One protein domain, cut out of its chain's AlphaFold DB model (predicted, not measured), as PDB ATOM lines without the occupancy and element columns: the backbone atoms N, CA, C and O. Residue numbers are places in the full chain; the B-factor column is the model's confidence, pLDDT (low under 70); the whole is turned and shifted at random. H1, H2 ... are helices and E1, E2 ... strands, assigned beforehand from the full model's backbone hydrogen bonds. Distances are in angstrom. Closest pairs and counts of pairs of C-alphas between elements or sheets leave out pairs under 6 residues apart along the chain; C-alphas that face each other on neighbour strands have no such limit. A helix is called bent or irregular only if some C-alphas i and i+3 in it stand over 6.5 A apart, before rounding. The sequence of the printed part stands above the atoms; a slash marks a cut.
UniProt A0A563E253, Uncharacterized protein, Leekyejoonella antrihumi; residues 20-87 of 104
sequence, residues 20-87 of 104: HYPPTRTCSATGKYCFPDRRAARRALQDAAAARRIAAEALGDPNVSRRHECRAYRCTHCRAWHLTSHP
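What this domain is: This is residues 20 to 87 of the 104 residues of an uncharacterized protein of Leekyejoonella antrihumi (UniProt A0A563E253). One long helix, H1, has a two-stranded antiparallel hairpin, E1 and E2, packed on its first half, while its later half runs on beyond the hairpin. From the far end of H1, residues 60 to 68 fold back to the hairpin, and the unnamed residues 20 to 37 make a loop at the end where H1 begins. The printed part has 68 residues, with one named helix and two named strands in the order H1, E1, E2. The class is mixed, helices and strands, though the named elements hold 33 residues, under half of those printed. It is only just compact, close to loose, with a radius of gyration of the C-alphas of 12.9 A, and elongated, with spans of 40 by 25 by 16 A.

Where its parts are: The printed part begins at His 20, with its C-alpha at (3.813, -38.772, -36.133). Residues 20 to 37 hold no named element, but within them residues 25 to 26 pair with residues 33 to 34, antiparallel. H1 is residues 38 to 59, 31.5 A from its first C-alpha at (16.324, -35.797, -31.141) to its last at (-12.167, -24.082, -24.573). After a short link of 9 residues comes E1, residues 69 to 74, 14.6 A long. After a short link of 6 residues comes E2, residues 81 to 85, 13.6 A long, which ends at C-alpha 85 at (8.277, -29.348, -18.632).

How they stand to each other: H1 is not bent, and in it every O i to N i+4 pair is within hydrogen-bond range. Residues 38 to 49 of H1 have C-alphas within 10 A of those of the sheet, in 26 pairs with E1 and 16 with E2. The closest C-alphas of H1 and E1 are those of Ala 41 and Ala 72, 6.0 A apart. The closest C-alphas of H1 and E2 are those of Arg 38 and Trp 81, 6.2 A apart. E1 and E2 form a hairpin, antiparallel, with 149 degrees between their N-to-C directions. The C-alphas of Ala 72 and Leu 83 face each other at 4.6 A. N 73 and O 82, 2.9 A apart, and N 82 and O 73, 2.8 A apart, are within hydrogen-bond range.

The domain as a whole: The two C-alphas farthest apart are those of Gly 60 and His 77, 40.1 A. The C-alphas of His 20 and Pro 87, the first and last printed residues, are 26.3 A apart. The printed part has no cut, and both links, H1 to E1 and E1 to E2, are short. The mean pLDDT of the printed part is 81.7, and the model's confidence is low, under 70, at residues 20 to 23, 62, 65 to 67 and 86 to 87.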
ATOM      1  N   HIS A  20       3.041 -38.069 -35.099       53.22
ATOM      2  CA  HIS A  20       3.813 -38.772 -36.133       53.22
ATOM      3  C   HIS A  20       5.003 -39.577 -35.567       53.22
ATOM      4  O   HIS A  20       5.647 -40.324 -36.298       53.22
ATOM      5  N   TYR A  21       5.292 -39.429 -34.270       57.81
ATOM      6  CA  TYR A  21       6.289 -40.179 -33.518       57.81
ATOM      7  C   TYR A  21       5.706 -40.575 -32.155       57.81
ATOM      8  O   TYR A  21       5.894 -39.841 -31.177       57.81
ATOM      9  N   PRO A  22       4.982 -41.707 -32.062       62.66
ATOM     10  CA  PRO A  22       4.502 -42.189 -30.779       62.66
ATOM     11  C   PRO A  22       5.703 -42.471 -29.864       62.66
ATOM     12  O   PRO A  22       6.740 -42.960 -30.330       62.66
ATOM     13  N   PRO A  23       5.605 -42.155 -28.564       67.44
ATOM     14  CA  PRO A  23       6.663 -42.496 -27.631       67.44
ATOM     15  C   PRO A  23       6.856 -44.015 -27.626       67.44
ATOM     16  O   PRO A  23       5.897 -44.769 -27.480       67.44
ATOM     17  N   THR A  24       8.096 -44.471 -27.801       71.00
ATOM     18  CA  THR A  24       8.381 -45.900 -28.025       71.00
ATOM     19  C   THR A  24       8.276 -46.719 -26.747       71.00
ATOM     20  O   THR A  24       7.988 -47.909 -26.785       71.00
ATOM     21  N   ARG A  25       8.536 -46.081 -25.602       82.69
ATOM     22  CA  ARG A  25       8.482 -46.668 -24.261       82.69
ATOM     23  C   ARG A  25       8.478 -45.576 -23.195       82.69
ATOM     24  O   ARG A  25       8.722 -44.403 -23.487       82.69
ATOM     25  N   THR A  26       8.269 -45.965 -21.947       88.81
ATOM     26  CA  THR A  26       8.544 -45.131 -20.772       88.81
ATOM     27  C   THR A  26       9.901 -45.496 -20.167       88.81
ATOM     28  O   THR A  26      10.327 -46.648 -20.182       88.81
ATOM     29  N   CYS A  27      10.626 -44.502 -19.662       86.62
ATOM     30  CA  CYS A  27      11.888 -44.707 -18.962       86.62
ATOM     31  C   CYS A  27      11.609 -45.200 -17.539       86.62
ATOM     32  O   CYS A  27      10.958 -44.488 -16.780       86.62
ATOM     33  N   SER A  28      12.155 -46.352 -17.147       87.75
ATOM     34  CA  SER A  28      12.000 -46.898 -15.788       87.75
ATOM     35  C   SER A  28      12.544 -45.970 -14.694       87.75
ATOM     36  O   SER A  28      11.932 -45.851 -13.642       87.75
ATOM     37  N   ALA A  29      13.647 -45.260 -14.956       88.12
ATOM     38  CA  ALA A  29      14.280 -44.372 -13.976       88.12
ATOM     39  C   ALA A  29      13.533 -43.045 -13.760       88.12
ATOM     40  O   ALA A  29      13.581 -42.477 -12.677       88.12
ATOM     41  N   THR A  30      12.871 -42.512 -14.795       83.38
ATOM     42  CA  THR A  30      12.259 -41.165 -14.736       83.38
ATOM     43  C   THR A  30      10.742 -41.164 -14.912       83.38
ATOM     44  O   THR A  30      10.112 -40.124 -14.747       83.38
ATOM     45  N   GLY A  31      10.150 -42.288 -15.323       86.75
ATOM     46  CA  GLY A  31       8.744 -42.399 -15.718       86.75
ATOM     47  C   GLY A  31       8.376 -41.626 -16.992       86.75
ATOM     48  O   GLY A  31       7.206 -41.587 -17.365       86.75
ATOM     49  N   LYS A  32       9.341 -40.983 -17.663       86.19
ATOM     50  CA  LYS A  32       9.092 -40.119 -18.825       86.19
ATOM     51  C   LYS A  32       9.013 -40.912 -20.122       86.19
ATOM     52  O   LYS A  32       9.654 -41.952 -20.273       86.19
ATOM     53  N   TYR A  33       8.272 -40.375 -21.084       88.44
ATOM     54  CA  TYR A  33       8.245 -40.901 -22.441       88.44
ATOM     55  C   TYR A  33       9.619 -40.810 -23.114       88.44
ATOM     56  O   TYR A  33      10.311 -39.794 -23.014       88.44
ATOM     57  N   CYS A  34       9.987 -41.891 -23.795       89.69
ATOM     58  CA  CYS A  34      11.220 -42.027 -24.551       89.69
ATOM     59  C   CYS A  34      10.957 -41.798 -26.038       89.69
ATOM     60  O   CYS A  34      10.103 -42.454 -26.637       89.69
ATOM     61  N   PHE A  35      11.758 -40.921 -26.633       89.12
ATOM     62  CA  PHE A  35      11.816 -40.702 -28.070       89.12
ATOM     63  C   PHE A  35      13.103 -41.327 -28.629       89.12
ATOM     64  O   PHE A  35      14.155 -41.231 -27.979       89.12
ATOM     65  N   PRO A  36      13.036 -41.982 -29.804       84.12
ATOM     66  CA  PRO A  36      14.167 -42.713 -30.374       84.12
ATOM     67  C   PRO A  36      15.326 -41.779 -30.738       84.12
ATOM     68  O   PRO A  36      16.486 -42.102 -30.498       84.12
ATOM     69  N   ASP A  37      15.012 -40.584 -31.240       89.06
ATOM     70  CA  ASP A  37      15.995 -39.593 -31.656       89.06
ATOM     71  C   ASP A  37      15.587 -38.159 -31.261       89.06
ATOM     72  O   ASP A  37      14.476 -37.882 -30.789       89.06
ATOM     73  N   ARG A  38      16.522 -37.220 -31.454       90.44
ATOM     74  CA  ARG A  38      16.324 -35.797 -31.141       90.44
ATOM     75  C   ARG A  38      15.235 -35.162 -32.003       90.44
ATOM     76  O   ARG A  38      14.569 -34.233 -31.546       90.44
ATOM     77  N   ARG A  39      15.080 -35.606 -33.251       89.50
ATOM     78  CA  ARG A  39      14.125 -35.049 -34.217       89.50
ATOM     79  C   ARG A  39      12.699 -35.402 -33.803       89.50
ATOM     80  O   ARG A  39      11.858 -34.509 -33.775       89.50
ATOM     81  N   ALA A  40      12.462 -36.645 -33.398       86.62
ATOM     82  CA  ALA A  40      11.220 -37.124 -32.812       86.62
ATOM     83  C   ALA A  40      10.875 -36.342 -31.538       86.62
ATOM     84  O   ALA A  40       9.768 -35.828 -31.418       86.62
ATOM     85  N   ALA A  41      11.842 -36.144 -30.634       89.12
ATOM     86  CA  ALA A  41      11.622 -35.340 -29.431       89.12
ATOM     87  C   ALA A  41      11.285 -33.869 -29.752       89.12
ATOM     88  O   ALA A  41      10.404 -33.280 -29.132       89.12
ATOM     89  N   ARG A  42      11.950 -33.262 -30.744       89.44
ATOM     90  CA  ARG A  42      11.636 -31.894 -31.193       89.44
ATOM     91  C   ARG A  42      10.251 -31.787 -31.825       89.44
ATOM     92  O   ARG A  42       9.558 -30.814 -31.556       89.44
ATOM     93  N   ARG A  43       9.847 -32.766 -32.636       86.81
ATOM     94  CA  ARG A  43       8.490 -32.817 -33.196       86.81
ATOM     95  C   ARG A  43       7.449 -32.958 -32.093       86.81
ATOM     96  O   ARG A  43       6.510 -32.183 -32.072       86.81
ATOM     97  N   ALA A  44       7.686 -33.818 -31.106       86.69
ATOM     98  CA  ALA A  44       6.788 -33.953 -29.961       86.69
ATOM     99  C   ALA A  44       6.611 -32.638 -29.172       86.69
ATOM    100  O   ALA A  44       5.518 -32.368 -28.684       86.69
ATOM    101  N   LEU A  45       7.645 -31.785 -29.080       86.62
ATOM    102  CA  LEU A  45       7.502 -30.434 -28.510       86.62
ATOM    103  C   LEU A  45       6.586 -29.537 -29.355       86.62
ATOM    104  O   LEU A  45       5.776 -28.796 -28.799       86.62
ATOM    105  N   GLN A  46       6.721 -29.592 -30.680       86.94
ATOM    106  CA  GLN A  46       5.886 -28.827 -31.611       86.94
ATOM    107  C   GLN A  46       4.433 -29.309 -31.571       86.94
ATOM    108  O   GLN A  46       3.528 -28.489 -31.451       86.94
ATOM    109  N   ASP A  47       4.224 -30.625 -31.576       84.38
ATOM    110  CA  ASP A  47       2.908 -31.254 -31.474       84.38
ATOM    111  C   ASP A  47       2.235 -30.881 -30.147       84.38
ATOM    112  O   ASP A  47       1.072 -30.485 -30.132       84.38
ATOM    113  N   ALA A  48       2.976 -30.909 -29.033       82.56
ATOM    114  CA  ALA A  48       2.465 -30.479 -27.735       82.56
ATOM    115  C   ALA A  48       2.076 -28.988 -27.728       82.56
ATOM    116  O   ALA A  48       1.055 -28.618 -27.148       82.56
ATOM    117  N   ALA A  49       2.854 -28.122 -28.386       82.50
ATOM    118  CA  ALA A  49       2.522 -26.704 -28.519       82.50
ATOM    119  C   ALA A  49       1.269 -26.476 -29.381       82.50
ATOM    120  O   ALA A  49       0.384 -25.718 -28.981       82.50
ATOM    121  N   ALA A  50       1.160 -27.166 -30.517       83.31
ATOM    122  CA  ALA A  50      -0.009 -27.102 -31.387       83.31
ATOM    123  C   ALA A  50      -1.267 -27.623 -30.677       83.31
ATOM    124  O   ALA A  50      -2.309 -26.971 -30.709       83.31
ATOM    125  N   ALA A  51      -1.156 -28.749 -29.969       81.00
ATOM    126  CA  ALA A  51      -2.241 -29.330 -29.189       81.00
ATOM    127  C   ALA A  51      -2.736 -28.382 -28.089       81.00
ATOM    128  O   ALA A  51      -3.944 -28.254 -27.899       81.00
ATOM    129  N   ARG A  52      -1.825 -27.683 -27.396       79.38
ATOM    130  CA  ARG A  52      -2.202 -26.650 -26.419       79.38
ATOM    131  C   ARG A  52      -2.966 -25.506 -27.070       79.38
ATOM    132  O   ARG A  52      -3.991 -25.114 -26.530       79.38
ATOM    133  N   ARG A  53      -2.500 -25.003 -28.217       81.38
ATOM    134  CA  ARG A  53      -3.179 -23.920 -28.940       81.38
ATOM    135  C   ARG A  53      -4.597 -24.325 -29.349       81.38
ATOM    136  O   ARG A  53      -5.537 -23.617 -29.024       81.38
ATOM    137  N   ILE A  54      -4.750 -25.501 -29.960       81.19
ATOM    138  CA  ILE A  54      -6.061 -26.035 -30.365       81.19
ATOM    139  C   ILE A  54      -6.980 -26.198 -29.149       81.19
ATOM    140  O   ILE A  54      -8.156 -25.851 -29.204       81.19
ATOM    141  N   ALA A  55      -6.458 -26.720 -28.036       78.44
ATOM    142  CA  ALA A  55      -7.247 -26.903 -26.823       78.44
ATOM    143  C   ALA A  55      -7.651 -25.566 -26.180       78.44
ATOM    144  O   ALA A  55      -8.772 -25.454 -25.691       78.44
ATOM    145  N   ALA A  56      -6.764 -24.569 -26.197       81.69
ATOM    146  CA  ALA A  56      -7.052 -23.225 -25.714       81.69
ATOM    147  C   ALA A  56      -8.146 -22.542 -26.543       81.69
ATOM    148  O   ALA A  56      -9.098 -22.012 -25.978       81.69
ATOM    149  N   GLU A  57      -8.048 -22.621 -27.873       81.19
ATOM    150  CA  GLU A  57      -9.061 -22.108 -28.801       81.19
ATOM    151  C   GLU A  57     -10.415 -22.801 -28.593       81.19
ATOM    152  O   GLU A  57     -11.439 -22.134 -28.469       81.19
ATOM    153  N   ALA A  58     -10.428 -24.133 -28.479       79.62
ATOM    154  CA  ALA A  58     -11.657 -24.908 -28.312       79.62
ATOM    155  C   ALA A  58     -12.370 -24.669 -26.968       79.62
ATOM    156  O   ALA A  58     -13.583 -24.853 -26.879       79.62
ATOM    157  N   LEU A  59     -11.627 -24.311 -25.918       81.44
ATOM    158  CA  LEU A  59     -12.167 -24.082 -24.573       81.44
ATOM    159  C   LEU A  59     -12.325 -22.597 -24.228       81.44
ATOM    160  O   LEU A  59     -12.882 -22.288 -23.177       81.44
ATOM    161  N   GLY A  60     -11.841 -21.688 -25.082       82.75
ATOM    162  CA  GLY A  60     -11.812 -20.251 -24.800       82.75
ATOM    163  C   GLY A  60     -10.921 -19.874 -23.610       82.75
ATOM    164  O   GLY A  60     -11.093 -18.802 -23.040       82.75
ATOM    165  N   ASP A  61      -9.990 -20.746 -23.212       74.94
ATOM    166  CA  ASP A  61      -9.103 -20.545 -22.064       74.94
ATOM    167  C   ASP A  61      -7.635 -20.734 -22.494       74.94
ATOM    168  O   ASP A  61      -7.220 -21.841 -22.838       74.94
ATOM    169  N   PRO A  62      -6.799 -19.681 -22.472       69.62
ATOM    170  CA  PRO A  62      -5.385 -19.797 -22.831       69.62
ATOM    171  C   PRO A  62      -4.569 -20.657 -21.849       69.62
ATOM    172  O   PRO A  62      -3.484 -21.121 -22.201       69.62
ATOM    173  N   ASN A  63      -5.081 -20.919 -20.641       70.62
ATOM    174  CA  ASN A  63      -4.391 -21.624 -19.557       70.62
ATOM    175  C   ASN A  63      -4.848 -23.078 -19.363       70.62
ATOM    176  O   ASN A  63      -4.572 -23.690 -18.325       70.62
ATOM    177  N   VAL A  64      -5.472 -23.677 -20.382       71.00
ATOM    178  CA  VAL A  64      -5.977 -25.064 -20.355       71.00
ATOM    179  C   VAL A  64      -4.935 -26.081 -19.880       71.00
ATOM    180  O   VAL A  64      -5.278 -27.064 -19.216       71.00
ATOM    181  N   SER A  65      -3.649 -25.861 -20.174       68.19
ATOM    182  CA  SER A  65      -2.561 -26.692 -19.656       68.19
ATOM    183  C   SER A  65      -1.503 -25.862 -18.945       68.19
ATOM    184  O   SER A  65      -0.709 -25.184 -19.580       68.19
ATOM    185  N   ARG A  66      -1.382 -26.060 -17.627       68.00
ATOM    186  CA  ARG A  66      -0.258 -25.544 -16.820       68.00
ATOM    187  C   ARG A  66       1.083 -26.220 -17.126       68.00
ATOM    188  O   ARG A  66       2.120 -25.782 -16.637       68.00
ATOM    189  N   ARG A  67       1.087 -27.334 -17.872       68.81
ATOM    190  CA  ARG A  67       2.317 -28.025 -18.284       68.81
ATOM    191  C   ARG A  67       2.754 -27.545 -19.659       68.81
ATOM    192  O   ARG A  67       2.003 -27.660 -20.627       68.81
ATOM    193  N   HIS A  68       3.989 -27.056 -19.711       73.38
ATOM    194  CA  HIS A  68       4.647 -26.587 -20.922       73.38
ATOM    195  C   HIS A  68       5.941 -27.370 -21.109       73.38
ATOM    196  O   HIS A  68       6.951 -27.058 -20.478       73.38
ATOM    197  N   GLU A  69       5.929 -28.406 -21.947       81.25
ATOM    198  CA  GLU A  69       7.169 -29.031 -22.405       81.25
ATOM    199  C   GLU A  69       7.982 -28.007 -23.201       81.25
ATOM    200  O   GLU A  69       7.486 -27.438 -24.174       81.25
ATOM    201  N   CYS A  70       9.219 -27.749 -22.774       81.62
ATOM    202  CA  CYS A  70      10.036 -26.663 -23.319       81.62
ATOM    203  C   CYS A  70      11.370 -27.126 -23.900       81.62
ATOM    204  O   CYS A  70      11.919 -26.466 -24.780       81.62
ATOM    205  N   ARG A  71      11.918 -28.251 -23.429       86.56
ATOM    206  CA  ARG A  71      13.221 -28.747 -23.892       86.56
ATOM    207  C   ARG A  71      13.221 -30.260 -24.051       86.56
ATOM    208  O   ARG A  71      12.547 -30.979 -23.315       86.56
ATOM    209  N   ALA A  72      14.031 -30.720 -24.998       90.62
ATOM    210  CA  ALA A  72      14.379 -32.121 -25.180       90.62
ATOM    211  C   ALA A  72      15.819 -32.351 -24.704       90.62
ATOM    212  O   ALA A  72      16.710 -31.578 -25.055       90.62
ATOM    213  N   TYR A  73      16.055 -33.412 -23.935       91.94
ATOM    214  CA  TYR A  73      17.381 -33.782 -23.435       91.94
ATOM    215  C   TYR A  73      17.614 -35.286 -23.565       91.94
ATOM    216  O   TYR A  73      16.668 -36.075 -23.542       91.94
ATOM    217  N   ARG A  74      18.880 -35.694 -23.694       92.81
ATOM    218  CA  ARG A  74      19.254 -37.109 -23.703       92.81
ATOM    219  C   ARG A  74      19.346 -37.615 -22.266       92.81
ATOM    220  O   ARG A  74      20.069 -37.047 -21.454       92.81
ATOM    221  N   CYS A  75      18.606 -38.667 -21.941       90.38
ATOM    222  CA  CYS A  75      18.629 -39.271 -20.615       90.38
ATOM    223  C   CYS A  75      19.923 -40.061 -20.396       90.38
ATOM    224  O   CYS A  75      20.292 -40.886 -21.227       90.38
ATOM    225  N   THR A  76      20.574 -39.868 -19.253       93.00
ATOM    226  CA  THR A  76      21.779 -40.616 -18.861       93.00
ATOM    227  C   THR A  76      21.488 -42.084 -18.536       93.00
ATOM    228  O   THR A  76      22.325 -42.936 -18.808       93.00
ATOM    229  N   HIS A  77      20.287 -42.402 -18.036       90.56
ATOM    230  CA  HIS A  77      19.907 -43.767 -17.648       90.56
ATOM    231  C   HIS A  77      19.497 -44.646 -18.837       90.56
ATOM    232  O   HIS A  77      20.006 -45.748 -18.996       90.56
ATOM    233  N   CYS A  78      18.578 -44.178 -19.689       86.75
ATOM    234  CA  CYS A  78      18.035 -44.987 -20.792       86.75
ATOM    235  C   CYS A  78      18.578 -44.602 -22.177       86.75
ATOM    236  O   CYS A  78      18.157 -45.191 -23.176       86.75
ATOM    237  N   ARG A  79      19.460 -43.590 -22.251       88.94
ATOM    238  CA  ARG A  79      20.088 -43.030 -23.469       88.94
ATOM    239  C   ARG A  79      19.130 -42.476 -24.533       88.94
ATOM    240  O   ARG A  79      19.610 -41.934 -25.533       88.94
ATOM    241  N   ALA A  80      17.820 -42.571 -24.307       90.19
ATOM    242  CA  ALA A  80      16.768 -42.031 -25.157       90.19
ATOM    243  C   ALA A  80      16.568 -40.527 -24.923       90.19
ATOM    244  O   ALA A  80      17.073 -39.952 -23.955       90.19
ATOM    245  N   TRP A  81      15.812 -39.889 -25.811       91.88
ATOM    246  CA  TRP A  81      15.455 -38.482 -25.676       91.88
ATOM    247  C   TRP A  81      14.186 -38.334 -24.845       91.88
ATOM    248  O   TRP A  81      13.202 -39.022 -25.094       91.88
ATOM    249  N   HIS A  82      14.210 -37.443 -23.858       91.06
ATOM    250  CA  HIS A  82      13.080 -37.106 -22.995       91.06
ATOM    251  C   HIS A  82      12.702 -35.642 -23.165       91.06
ATOM    252  O   HIS A  82      13.543 -34.807 -23.501       91.06
ATOM    253  N   LEU A  83      11.452 -35.321 -22.836       89.31
ATOM    254  CA  LEU A  83      11.006 -33.941 -22.686       89.31
ATOM    255  C   LEU A  83      11.090 -33.501 -21.224       89.31
ATOM    256  O   LEU A  83      10.946 -34.295 -20.286       89.31
ATOM    257  N   THR A  84      11.324 -32.214 -21.021       86.25
ATOM    258  CA  THR A  84      11.153 -31.564 -19.724       86.25
ATOM    259  C   THR A  84      10.085 -30.493 -19.829       86.25
ATOM    260  O   THR A  84      10.037 -29.747 -20.808       86.25
ATOM    261  N   SER A  85       9.227 -30.436 -18.816       77.50
ATOM    262  CA  SER A  85       8.277 -29.348 -18.632       77.50
ATOM    263  C   SER A  85       8.930 -28.212 -17.857       77.50
ATOM    264  O   SER A  85       9.739 -28.475 -16.963       77.50
ATOM    265  N   HIS A  86       8.547 -26.969 -18.143       63.34
ATOM    266  CA  HIS A  86       8.706 -25.907 -17.158       63.34
ATOM    267  C   HIS A  86       8.010 -26.338 -15.858       63.34
ATOM    268  O   HIS A  86       6.941 -26.965 -15.918       63.34
ATOM    269  N   PRO A  87       8.600 -26.056 -14.682       53.84
ATOM    270  CA  PRO A  87       7.808 -26.071 -13.466       53.84
ATOM    271  C   PRO A  87       6.621 -25.119 -13.682       53.84
ATOM    272  O   PRO A  87       6.803 -24.100 -14.352       53.84
TER     273      PRO A  87